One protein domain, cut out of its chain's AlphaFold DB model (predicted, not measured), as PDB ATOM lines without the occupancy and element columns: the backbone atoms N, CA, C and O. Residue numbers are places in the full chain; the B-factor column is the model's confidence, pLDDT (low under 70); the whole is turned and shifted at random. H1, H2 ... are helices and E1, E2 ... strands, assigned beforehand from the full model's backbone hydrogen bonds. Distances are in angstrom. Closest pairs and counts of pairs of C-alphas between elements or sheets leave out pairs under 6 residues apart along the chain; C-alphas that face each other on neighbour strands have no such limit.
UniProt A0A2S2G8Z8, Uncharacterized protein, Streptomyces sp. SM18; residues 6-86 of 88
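AT A GLANCE: This is residues 6 to 86 of the 88 residues of an uncharacterized protein of Streptomyces sp. SM18 (UniProt A0A2S2G8Z8). The domain has little regular structure: mostly loops, with a small three-stranded sheet, one short helix, H1, over its E3 edge, and the long loop 17 to 50 reaching the far end at Pro 42. Of 81 printed residues, 20 are in named elements, E1, E2, E3, H1 along the chain; the class is mixed. The sheet, order E2 E1 E3, is mixed. The whole is compact, with a radius of gyration of the C-alphas of 12.1 A, spanning 35 by 23 by 21 A.

HOW THE PARTS SIT: E1, residues 6 to 9, and E2, residues 14 to 16, form an antiparallel hairpin; N 8 and O 15 are 2.8 A apart, within hydrogen-bond range. E3, residues 51 to 56, is parallel to E1, with N 9 and O 55 at 2.8 A. H1, residues 63 to 69, is on the sheet, over E3; their closest C-alphas, Ile 54 and Leu 66, are 6.7 A apart. In H1 every O i to N i+4 pair is within hydrogen-bond range.

IN THESE COORDINATES: E1 begins at C-alpha 6 (106.533, 124.258, 74.508) and measures 9.5 A, E2 7.2 A, E3 13.7 A. H1, 10.0 A, ends at C-alpha 69 (106.803, 120.111, 61.397).

THE WHOLE: The printed part has no cut. The E2 to E3 link is long, 34 residues. Residues 35 to 39 are under pLDDT 70.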
ATOM      1  N   ILE A   6     106.498 123.806  75.896       93.50
ATOM      2  CA  ILE A   6     106.533 124.258  74.508       93.50
ATOM      3  C   ILE A   6     107.737 123.602  73.862       93.50
ATOM      4  O   ILE A   6     108.831 123.567  74.437       93.50
ATOM      5  N   LEU A   7     107.518 123.069  72.669       93.50
ATOM      6  CA  LEU A   7     108.576 122.532  71.842       93.50
ATOM      7  C   LEU A   7     109.257 123.697  71.121       93.50
ATOM      8  O   LEU A   7     108.663 124.332  70.255       93.50
ATOM      9  N   ILE A   8     110.493 124.001  71.504       93.19
ATOM     10  CA  ILE A   8     111.293 125.063  70.894       93.19
ATOM     11  C   ILE A   8     112.182 124.448  69.819       93.19
ATOM     12  O   ILE A   8     113.005 123.587  70.128       93.19
ATOM     13  N   VAL A   9     112.018 124.888  68.574       90.94
ATOM     14  CA  VAL A   9     112.827 124.476  67.423       90.94
ATOM     15  C   VAL A   9     113.855 125.555  67.096       90.94
ATOM     16  O   VAL A   9     113.495 126.698  66.822       90.94
ATOM     17  N   ASP A  10     115.127 125.170  67.085       85.06
ATOM     18  CA  ASP A  10     116.270 125.966  66.632       85.06
ATOM     19  C   ASP A  10     117.001 125.228  65.487       85.06
ATOM     20  O   ASP A  10     116.624 124.115  65.122       85.06
ATOM     21  N   ASP A  11     118.054 125.834  64.921       78.12
ATOM     22  CA  ASP A  11     118.763 125.378  63.707       78.12
ATOM     23  C   ASP A  11     119.157 123.897  63.726       78.12
ATOM     24  O   ASP A  11     118.972 123.170  62.754       78.12
ATOM     25  N   TYR A  12     119.706 123.460  64.856       77.44
ATOM     26  CA  TYR A  12     120.285 122.125  65.013       77.44
ATOM     27  C   TYR A  12     119.729 121.389  66.227       77.44
ATOM     28  O   TYR A  12     120.172 120.288  66.549       77.44
ATOM     29  N   THR A  13     118.802 122.007  66.962       85.81
ATOM     30  CA  THR A  13     118.330 121.462  68.232       85.81
ATOM     31  C   THR A  13     116.857 121.736  68.439       85.81
ATOM     32  O   THR A  13     116.354 122.800  68.098       85.81
ATOM     33  N   THR A  14     116.190 120.793  69.084       89.69
ATOM     34  CA  THR A  14     114.829 120.941  69.588       89.69
ATOM     35  C   THR A  14     114.857 120.785  71.099       89.69
ATOM     36  O   THR A  14     115.580 119.932  71.614       89.69
ATOM     37  N   LYS A  15     114.152 121.649  71.834       91.19
ATOM     38  CA  LYS A  15     114.219 121.739  73.301       91.19
ATOM     39  C   LYS A  15     112.837 121.843  73.925       91.19
ATOM     40  O   LYS A  15     111.913 122.398  73.342       91.19
ATOM     41  N   CYS A  16     112.719 121.342  75.146       91.56
ATOM     42  CA  CYS A  16     111.568 121.569  76.001       91.56
ATOM     43  C   CYS A  16     111.729 122.911  76.724       91.56
ATOM     44  O   CYS A  16     112.706 123.096  77.452       91.56
ATOM     45  N   SER A  17     110.777 123.836  76.570       90.19
ATOM     46  CA  SER A  17     110.811 125.124  77.281       90.19
ATOM     47  C   SER A  17     110.781 124.964  78.802       90.19
ATOM     48  O   SER A  17     111.371 125.773  79.509       90.19
ATOM     49  N   ARG A  18     110.136 123.901  79.301       89.56
ATOM     50  CA  ARG A  18     109.908 123.683  80.730       89.56
ATOM     51  C   ARG A  18     111.174 123.313  81.491       89.56
ATOM     52  O   ARG A  18     111.417 123.829  82.575       89.56
ATOM     53  N   CYS A  19     111.959 122.376  80.961       88.25
ATOM     54  CA  CYS A  19     113.162 121.877  81.634       88.25
ATOM     55  C   CYS A  19     114.464 122.237  80.903       88.25
ATOM     56  O   CYS A  19     115.534 121.819  81.335       88.25
ATOM     57  N   GLY A  20     114.385 122.942  79.769       87.50
ATOM     58  CA  GLY A  20     115.527 123.400  78.968       87.50
ATOM     59  C   GLY A  20     116.288 122.307  78.210       87.50
ATOM     60  O   GLY A  20     117.188 122.611  77.427       87.50
ATOM     61  N   LYS A  21     115.938 121.035  78.420       88.06
ATOM     62  CA  LYS A  21     116.628 119.882  77.828       88.06
ATOM     63  C   LYS A  21     116.151 119.625  76.411       88.06
ATOM     64  O   LYS A  21     115.034 119.990  76.045       88.06
ATOM     65  N   GLY A  22     116.989 118.953  75.629       89.81
ATOM     66  CA  GLY A  22     116.618 118.600  74.274       89.81
ATOM     67  C   GLY A  22     115.423 117.646  74.239       89.81
ATOM     68  O   GLY A  22     115.268 116.758  75.084       89.81
ATOM     69  N   ALA A  23     114.544 117.878  73.277       90.56
ATOM     70  CA  ALA A  23     113.277 117.193  73.098       90.56
ATOM     71  C   ALA A  23     113.202 116.669  71.674       90.56
ATOM     72  O   ALA A  23     113.735 117.287  70.763       90.56
ATOM     73  N   ARG A  24     112.543 115.535  71.464       90.00
ATOM     74  CA  ARG A  24     112.336 115.020  70.115       90.00
ATOM     75  C   ARG A  24     111.149 115.725  69.475       90.00
ATOM     76  O   ARG A  24     110.076 115.780  70.065       90.00
ATOM     77  N   ILE A  25     111.335 116.207  68.246       90.06
ATOM     78  CA  ILE A  25     110.326 117.023  67.563       90.06
ATOM     79  C   ILE A  25     108.972 116.317  67.409       90.06
ATOM     80  O   ILE A  25     107.943 116.965  67.522       90.06
ATOM     81  N   GLN A  26     108.970 114.997  67.201       89.81
ATOM     82  CA  GLN A  26     107.757 114.196  66.983       89.81
ATOM     83  C   GLN A  26     107.029 113.803  68.276       89.81
ATOM     84  O   GLN A  26     105.923 113.274  68.205       89.81
ATOM     85  N   ASP A  27     107.634 113.998  69.449       90.75
ATOM     86  CA  ASP A  27     107.029 113.514  70.686       90.75
ATOM     87  C   ASP A  27     105.879 114.438  71.119       90.75
ATOM     88  O   ASP A  27     105.980 115.666  71.061       90.75
ATOM     89  N   THR A  28     104.779 113.856  71.600       92.31
ATOM     90  CA  THR A  28     103.655 114.610  72.190       92.31
ATOM     91  C   THR A  28     103.928 115.017  73.637       92.31
ATOM     92  O   THR A  28     103.404 116.020  74.109       92.31
ATOM     93  N   HIS A  29     104.788 114.266  74.325       93.56
ATOM     94  CA  HIS A  29     105.242 114.512  75.691       93.56
ATOM     95  C   HIS A  29     106.761 114.458  75.734       93.56
ATOM     96  O   HIS A  29     107.374 113.677  75.003       93.56
ATOM     97  N   HIS A  30     107.395 115.211  76.631       92.31
ATOM     98  CA  HIS A  30     108.839 115.120  76.811       92.31
ATOM     99  C   HIS A  30     109.209 113.808  77.512       92.31
ATOM    100  O   HIS A  30     109.393 113.764  78.721       92.31
ATOM    101  N   THR A  31     109.293 112.721  76.747       90.50
ATOM    102  CA  THR A  31     109.582 111.357  77.236       90.50
ATOM    103  C   THR A  31     110.959 110.864  76.821       90.50
ATOM    104  O   THR A  31     111.446 109.858  77.338       90.50
ATOM    105  N   ARG A  32     111.614 111.581  75.904       86.56
ATOM    106  CA  ARG A  32     112.955 111.280  75.413       86.56
ATOM    107  C   ARG A  32     113.812 112.529  75.431       86.56
ATOM    108  O   ARG A  32     113.356 113.628  75.114       86.56
ATOM    109  N   LEU A  33     115.074 112.334  75.783       86.94
ATOM    110  CA  LEU A  33     116.091 113.360  75.653       86.94
ATOM    111  C   LEU A  33     116.698 113.251  74.268       86.94
ATOM    112  O   LEU A  33     117.255 112.213  73.913       86.94
ATOM    113  N   LEU A  34     116.582 114.324  73.498       80.50
ATOM    114  CA  LEU A  34     117.396 114.487  72.308       80.50
ATOM    115  C   LEU A  34     118.647 115.245  72.718       80.50
ATOM    116  O   LEU A  34     118.559 116.264  73.401       80.50
ATOM    117  N   SER A  35     119.813 114.780  72.312       64.56
ATOM    118  CA  SER A  35     121.032 115.534  72.518       64.56
ATOM    119  C   SER A  35     121.459 116.153  71.198       64.56
ATOM    120  O   SER A  35     121.840 115.465  70.262       64.56
ATOM    121  N   GLY A  36     121.330 117.478  71.102       60.81
ATOM    122  CA  GLY A  36     121.692 118.203  69.884       60.81
ATOM    123  C   GLY A  36     123.182 118.091  69.544       60.81
ATOM    124  O   GLY A  36     123.523 117.914  68.386       60.81
ATOM    125  N   TRP A  37     124.058 118.161  70.557       53.06
ATOM    126  CA  TRP A  37     125.524 118.174  70.404       53.06
ATOM    127  C   TRP A  37     126.263 117.518  71.593       53.06
ATOM    128  O   TRP A  37     127.362 117.923  71.960       53.06
ATOM    129  N   GLY A  38     125.662 116.524  72.253       58.16
ATOM    130  CA  GLY A  38     126.275 115.869  73.419       58.16
ATOM    131  C   GLY A  38     125.690 114.491  73.701       58.16
ATOM    132  O   GLY A  38     124.822 114.031  72.975       58.16
ATOM    133  N   THR A  39     126.139 113.821  74.756       66.81
ATOM    134  CA  THR A  39     125.390 112.702  75.355       66.81
ATOM    135  C   THR A  39     124.660 113.277  76.568       66.81
ATOM    136  O   THR A  39     125.306 114.003  77.328       66.81
ATOM    137  N   PRO A  40     123.347 113.041  76.759       70.31
ATOM    138  CA  PRO A  40     122.671 113.465  77.982       70.31
ATOM    139  C   PRO A  40     123.426 112.928  79.198       70.31
ATOM    140  O   PRO A  40     123.934 111.805  79.151       70.31
ATOM    141  N   ALA A  41     123.514 113.702  80.281       75.50
ATOM    142  CA  ALA A  41     124.185 113.201  81.471       75.50
ATOM    143  C   ALA A  41     123.455 111.938  81.983       75.50
ATOM    144  O   ALA A  41     122.241 111.826  81.811       75.50
ATOM    145  N   PRO A  42     124.134 110.991  82.657       75.06
ATOM    146  CA  PRO A  42     123.507 109.741  83.109       75.06
ATOM    147  C   PRO A  42     122.280 109.947  84.014       75.06
ATOM    148  O   PRO A  42     121.392 109.098  84.087       75.06
ATOM    149  N   HIS A  43     122.234 111.083  84.712       81.25
ATOM    150  CA  HIS A  43     121.147 111.484  85.603       81.25
ATOM    151  C   HIS A  43     120.089 112.360  84.918       81.25
ATOM    152  O   HIS A  43     119.082 112.705  85.540       81.25
ATOM    153  N   ASP A  44     120.278 112.730  83.651       83.38
ATOM    154  CA  ASP A  44     119.277 113.497  82.941       83.38
ATOM    155  C   ASP A  44     118.048 112.641  82.659       83.38
ATOM    156  O   ASP A  44     118.086 111.603  81.997       83.38
ATOM    157  N   ARG A  45     116.912 113.136  83.145       85.88
ATOM    158  CA  ARG A  45     115.590 112.630  82.798       85.88
ATOM    159  C   ARG A  45     114.814 113.683  82.011       85.88
ATOM    160  O   ARG A  45     114.998 114.884  82.265       85.88
ATOM    161  N   PRO A  46     113.985 113.252  81.051       89.56
ATOM    162  CA  PRO A  46     113.021 114.125  80.407       89.56
ATOM    163  C   PRO A  46     111.885 114.437  81.400       89.56
ATOM    164  O   PRO A  46     111.662 113.680  82.345       89.56
ATOM    165  N   CYS A  47     111.222 115.585  81.254       90.06
ATOM    166  CA  CYS A  47     110.307 116.088  82.288       90.06
ATOM    167  C   CYS A  47     108.905 115.459  82.266       90.06
ATOM    168  O   CYS A  47     108.147 115.657  83.208       90.06
ATOM    169  N   GLY A  48     108.556 114.709  81.220       91.50
ATOM    170  CA  GLY A  48     107.260 114.044  81.061       91.50
ATOM    171  C   GLY A  48     106.116 114.959  80.620       91.50
ATOM    172  O   GLY A  48     105.062 114.458  80.246       91.50
ATOM    173  N   GLU A  49     106.312 116.277  80.627       92.06
ATOM    174  CA  GLU A  49     105.249 117.244  80.348       92.06
ATOM    175  C   GLU A  49     104.767 117.177  78.887       92.06
ATOM    176  O   GLU A  49     105.589 116.992  77.976       92.06
ATOM    177  N   PRO A  50     103.455 117.349  78.638       93.56
ATOM    178  CA  PRO A  50     102.908 117.428  77.293       93.56
ATOM    179  C   PRO A  50     103.348 118.720  76.603       93.56
ATOM    180  O   PRO A  50     103.356 119.803  77.201       93.56
ATOM    181  N   PHE A  51     103.662 118.614  75.314       93.81
ATOM    182  CA  PHE A  51     103.858 119.782  74.470       93.81
ATOM    183  C   PHE A  51     102.503 120.344  74.057       93.81
ATOM    184  O   PHE A  51     101.711 119.655  73.424       93.81
ATOM    185  N   VAL A  52     102.243 121.599  74.419       94.50
ATOM    186  CA  VAL A  52     100.975 122.285  74.112       94.50
ATOM    187  C   VAL A  52     101.090 123.262  72.946       94.50
ATOM    188  O   VAL A  52     100.079 123.758  72.461       94.50
ATOM    189  N   ALA A  53     102.315 123.564  72.519       94.94
ATOM    190  CA  ALA A  53     102.615 124.452  71.406       94.94
ATOM    191  C   ALA A  53     104.016 124.169  70.854       94.94
ATOM    192  O   ALA A  53     104.868 123.588  71.540       94.94
ATOM    193  N   ILE A  54     104.259 124.630  69.630       95.31
ATOM    194  CA  ILE A  54     105.571 124.669  68.990       95.31
ATOM    195  C   ILE A  54     105.960 126.122  68.708       95.31
ATOM    196  O   ILE A  54     105.138 126.942  68.297       95.31
ATOM    197  N   SER A  55     107.217 126.464  68.963       95.12
ATOM    198  CA  SER A  55     107.742 127.800  68.700       95.12
ATOM    199  C   SER A  55     109.226 127.754  68.349       95.12
ATOM    200  O   SER A  55     109.852 126.696  68.350       95.12
ATOM    201  N   THR A  56     109.800 128.907  68.040       93.31
ATOM    202  CA  THR A  56     111.206 129.075  67.681       93.31
ATOM    203  C   THR A  56     111.748 130.369  68.271       93.31
ATOM    204  O   THR A  56     110.995 131.302  68.549       93.31
ATOM    205  N   ARG A  57     113.066 130.438  68.473       89.31
ATOM    206  CA  ARG A  57     113.761 131.693  68.795       89.31
ATOM    207  C   ARG A  57     114.395 132.336  67.562       89.31
ATOM    208  O   ARG A  57     114.933 133.435  67.663       89.31
ATOM    209  N   ARG A  58     114.351 131.657  66.415       88.00
ATOM    210  CA  ARG A  58     114.994 132.104  65.181       88.00
ATOM    211  C   ARG A  58     114.150 133.159  64.487       88.00
ATOM    212  O   ARG A  58     112.975 132.944  64.200       88.00
ATOM    213  N   LEU A  59     114.786 134.280  64.172       87.06
ATOM    214  CA  LEU A  59     114.208 135.287  63.292       87.06
ATOM    215  C   LEU A  59     114.187 134.734  61.860       87.06
ATOM    216  O   LEU A  59     115.188 134.200  61.391       87.06
ATOM    217  N   GLY A  60     113.040 134.837  61.188       86.62
ATOM    218  CA  GLY A  60     112.843 134.354  59.815       86.62
ATOM    219  C   GLY A  60     112.223 132.958  59.688       86.62
ATOM    220  O   GLY A  60     111.821 132.599  58.589       86.62
ATOM    221  N   VAL A  61     112.085 132.197  60.782       90.50
ATOM    222  CA  VAL A  61     111.252 130.980  60.797       90.50
ATOM    223  C   VAL A  61     109.809 131.378  61.092       90.50
ATOM    224  O   VAL A  61     109.531 132.029  62.104       90.50
ATOM    225  N   THR A  62     108.890 130.990  60.214       93.38
ATOM    226  CA  THR A  62     107.476 131.359  60.311       93.38
ATOM    227  C   THR A  62     106.669 130.339  61.111       93.38
ATOM    228  O   THR A  62     107.084 129.201  61.343       93.38
ATOM    229  N   ALA A  63     105.461 130.728  61.525       93.81
ATOM    230  CA  ALA A  63     104.517 129.794  62.130       93.81
ATOM    231  C   ALA A  63     104.071 128.688  61.151       93.81
ATOM    232  O   ALA A  63     103.741 127.590  61.595       93.81
ATOM    233  N   GLU A  64     104.071 128.944  59.839       94.69
ATOM    234  CA  GLU A  64     103.747 127.934  58.823       94.69
ATOM    235  C   GLU A  64     104.840 126.871  58.715       94.69
ATOM    236  O   GLU A  64     104.521 125.681  58.712       94.69
ATOM    237  N   ASP A  65     106.116 127.269  58.753       93.62
ATOM    238  CA  ASP A  65     107.246 126.330  58.779       93.62
ATOM    239  C   ASP A  65     107.147 125.385  59.983       93.62
ATOM    240  O   ASP A  65     107.302 124.168  59.872       93.62
ATOM    241  N   LEU A  66     106.824 125.938  61.155       93.94
ATOM    242  CA  LEU A  66     106.632 125.154  62.373       93.94
ATOM    243  C   LEU A  66     105.399 124.246  62.293       93.94
ATOM    244  O   LEU A  66     105.435 123.115  62.778       93.94
ATOM    245  N   ARG A  67     104.319 124.705  61.653       95.31
ATOM    246  CA  ARG A  67     103.106 123.906  61.440       95.31
ATOM    247  C   ARG A  67     103.346 122.744  60.482       95.31
ATOM    248  O   ARG A  67     102.758 121.686  60.677       95.31
ATOM    249  N   ALA A  68     104.235 122.893  59.501       93.88
ATOM    250  CA  ALA A  68     104.655 121.783  58.650       93.88
ATOM    251  C   ALA A  68     105.384 120.684  59.449       93.88
ATOM    252  O   ALA A  68     105.263 119.504  59.129       93.88
ATOM    253  N   LEU A  69     106.103 121.055  60.517       91.69
ATOM    254  CA  LEU A  69     106.803 120.111  61.397       91.69
ATOM    255  C   LEU A  69     105.873 119.445  62.420       91.69
ATOM    256  O   LEU A  69     106.021 118.255  62.707       91.69
ATOM    257  N   ARG A  70     104.943 120.212  62.999       93.69
ATOM    258  CA  ARG A  70     103.963 119.748  63.994       93.69
ATOM    259  C   ARG A  70     102.576 120.314  63.700       93.69
ATOM    260  O   ARG A  70     102.163 121.277  64.346       93.69
ATOM    261  N   PRO A  71     101.837 119.717  62.750       94.62
ATOM    262  CA  PRO A  71     100.500 120.190  62.388       94.62
ATOM    263  C   PRO A  71      99.468 119.972  63.503       94.62
ATOM    264  O   PRO A  71      98.403 120.582  63.483       94.62
ATOM    265  N   ASP A  72      99.784 119.118  64.477       94.12
ATOM    266  CA  ASP A  72      98.975 118.837  65.663       94.12
ATOM    267  C   ASP A  72      99.106 119.898  66.768       94.12
ATOM    268  O   ASP A  72      98.308 119.894  67.705       94.12
ATOM    269  N   LEU A  73     100.088 120.805  66.678       93.44
ATOM    270  CA  LEU A  73     100.335 121.831  67.687       93.44
ATOM    271  C   LEU A  73     100.061 123.247  67.159       93.44
ATOM    272  O   LEU A  73     100.405 123.573  66.021       93.44
ATOM    273  N   PRO A  74      99.537 124.147  68.011       95.12
ATOM    274  CA  PRO A  74      99.587 125.580  67.758       95.12
ATOM    275  C   PRO A  74     101.036 126.040  67.546       95.12
ATOM    276  O   PRO A  74     101.909 125.768  68.376       95.12
ATOM    277  N   ALA A  75     101.277 126.741  66.439       95.81
ATOM    278  CA  ALA A  75     102.596 127.198  66.023       95.81
ATOM    279  C   ALA A  75     102.742 128.716  66.172       95.81
ATOM    280  O   ALA A  75     101.884 129.465  65.702       95.81
ATOM    281  N   TYR A  76     103.845 129.155  66.781       95.00
ATOM    282  CA  TYR A  76     104.134 130.570  67.028       95.00
ATOM    283  C   TYR A  76     105.552 130.925  66.593       95.00
ATOM    284  O   TYR A  76     106.514 130.289  67.033       95.00
ATOM    285  N   ALA A  77     105.690 131.967  65.775       93.00
ATOM    286  CA  ALA A  77     106.992 132.496  65.396       93.00
ATOM    287  C   ALA A  77     107.711 133.142  66.597       93.00
ATOM    288  O   ALA A  77     107.171 133.260  67.705       93.00
ATOM    289  N   ALA A  78     108.966 133.536  66.385       88.00
ATOM    290  CA  ALA A  78     109.780 134.153  67.423       88.00
ATOM    291  C   ALA A  78     109.134 135.450  67.943       88.00
ATOM    292  O   ALA A  78     108.914 136.393  67.193       88.00
ATOM    293  N   GLY A  79     108.855 135.497  69.249       84.50
ATOM    294  CA  GLY A  79     108.252 136.658  69.920       84.50
ATOM    295  C   GLY A  79     106.721 136.623  70.029       84.50
ATOM    296  O   GLY A  79     106.182 137.176  70.994       84.50
ATOM    297  N   ASP A  80     106.045 135.872  69.157       89.50
ATOM    298  CA  ASP A  80     104.575 135.817  69.057       89.50
ATOM    299  C   ASP A  80     103.907 134.881  70.065       89.50
ATOM    300  O   ASP A  80     102.684 134.754  70.115       89.50
ATOM    301  N   LEU A  81     104.703 134.210  70.897       86.25
ATOM    302  CA  LEU A  81     104.181 133.291  71.895       86.25
ATOM    303  C   LEU A  81     103.218 134.028  72.864       86.25
ATOM    304  O   LEU A  81     103.604 135.061  73.429       86.25
ATOM    305  N   PRO A  82     101.994 133.523  73.100       84.56
ATOM    306  CA  PRO A  82     101.044 134.117  74.036       84.56
ATOM    307  C   PRO A  82     101.631 134.297  75.440       84.56
ATOM    308  O   PRO A  82     102.400 133.461  75.914       84.56
ATOM    309  N   ALA A  83     101.247 135.372  76.137       81.88
ATOM    310  CA  ALA A  83     101.755 135.675  77.481       81.88
ATOM    311  C   ALA A  83     101.467 134.557  78.500       81.88
ATOM    312  O   ALA A  83     102.275 134.306  79.384       81.88
ATOM    313  N   GLU A  84     100.355 133.842  78.336       79.56
ATOM    314  CA  GLU A  84      99.983 132.680  79.155       79.56
ATOM    315  C   GLU A  84     100.876 131.444  78.938       79.56
ATOM    316  O   GLU A  84     100.895 130.539  79.769       79.56
ATOM    317  N   LEU A  85     101.589 131.393  77.807       77.44
ATOM    318  CA  LEU A  85     102.523 130.328  77.437       77.44
ATOM    319  C   LEU A  85     103.983 130.741  77.665       77.44
ATOM    320  O   LEU A  85     104.852 129.885  77.827       77.44
ATOM    321  N   LYS A  86     104.264 132.046  77.720       70.38
ATOM    322  CA  LYS A  86     105.526 132.611  78.209       70.38
ATOM    323  C   LYS A  86     105.613 132.367  79.726       70.38
ATOM    324  O   LYS A  86     105.373 133.275  80.514       70.38
TER     325      LYS A  86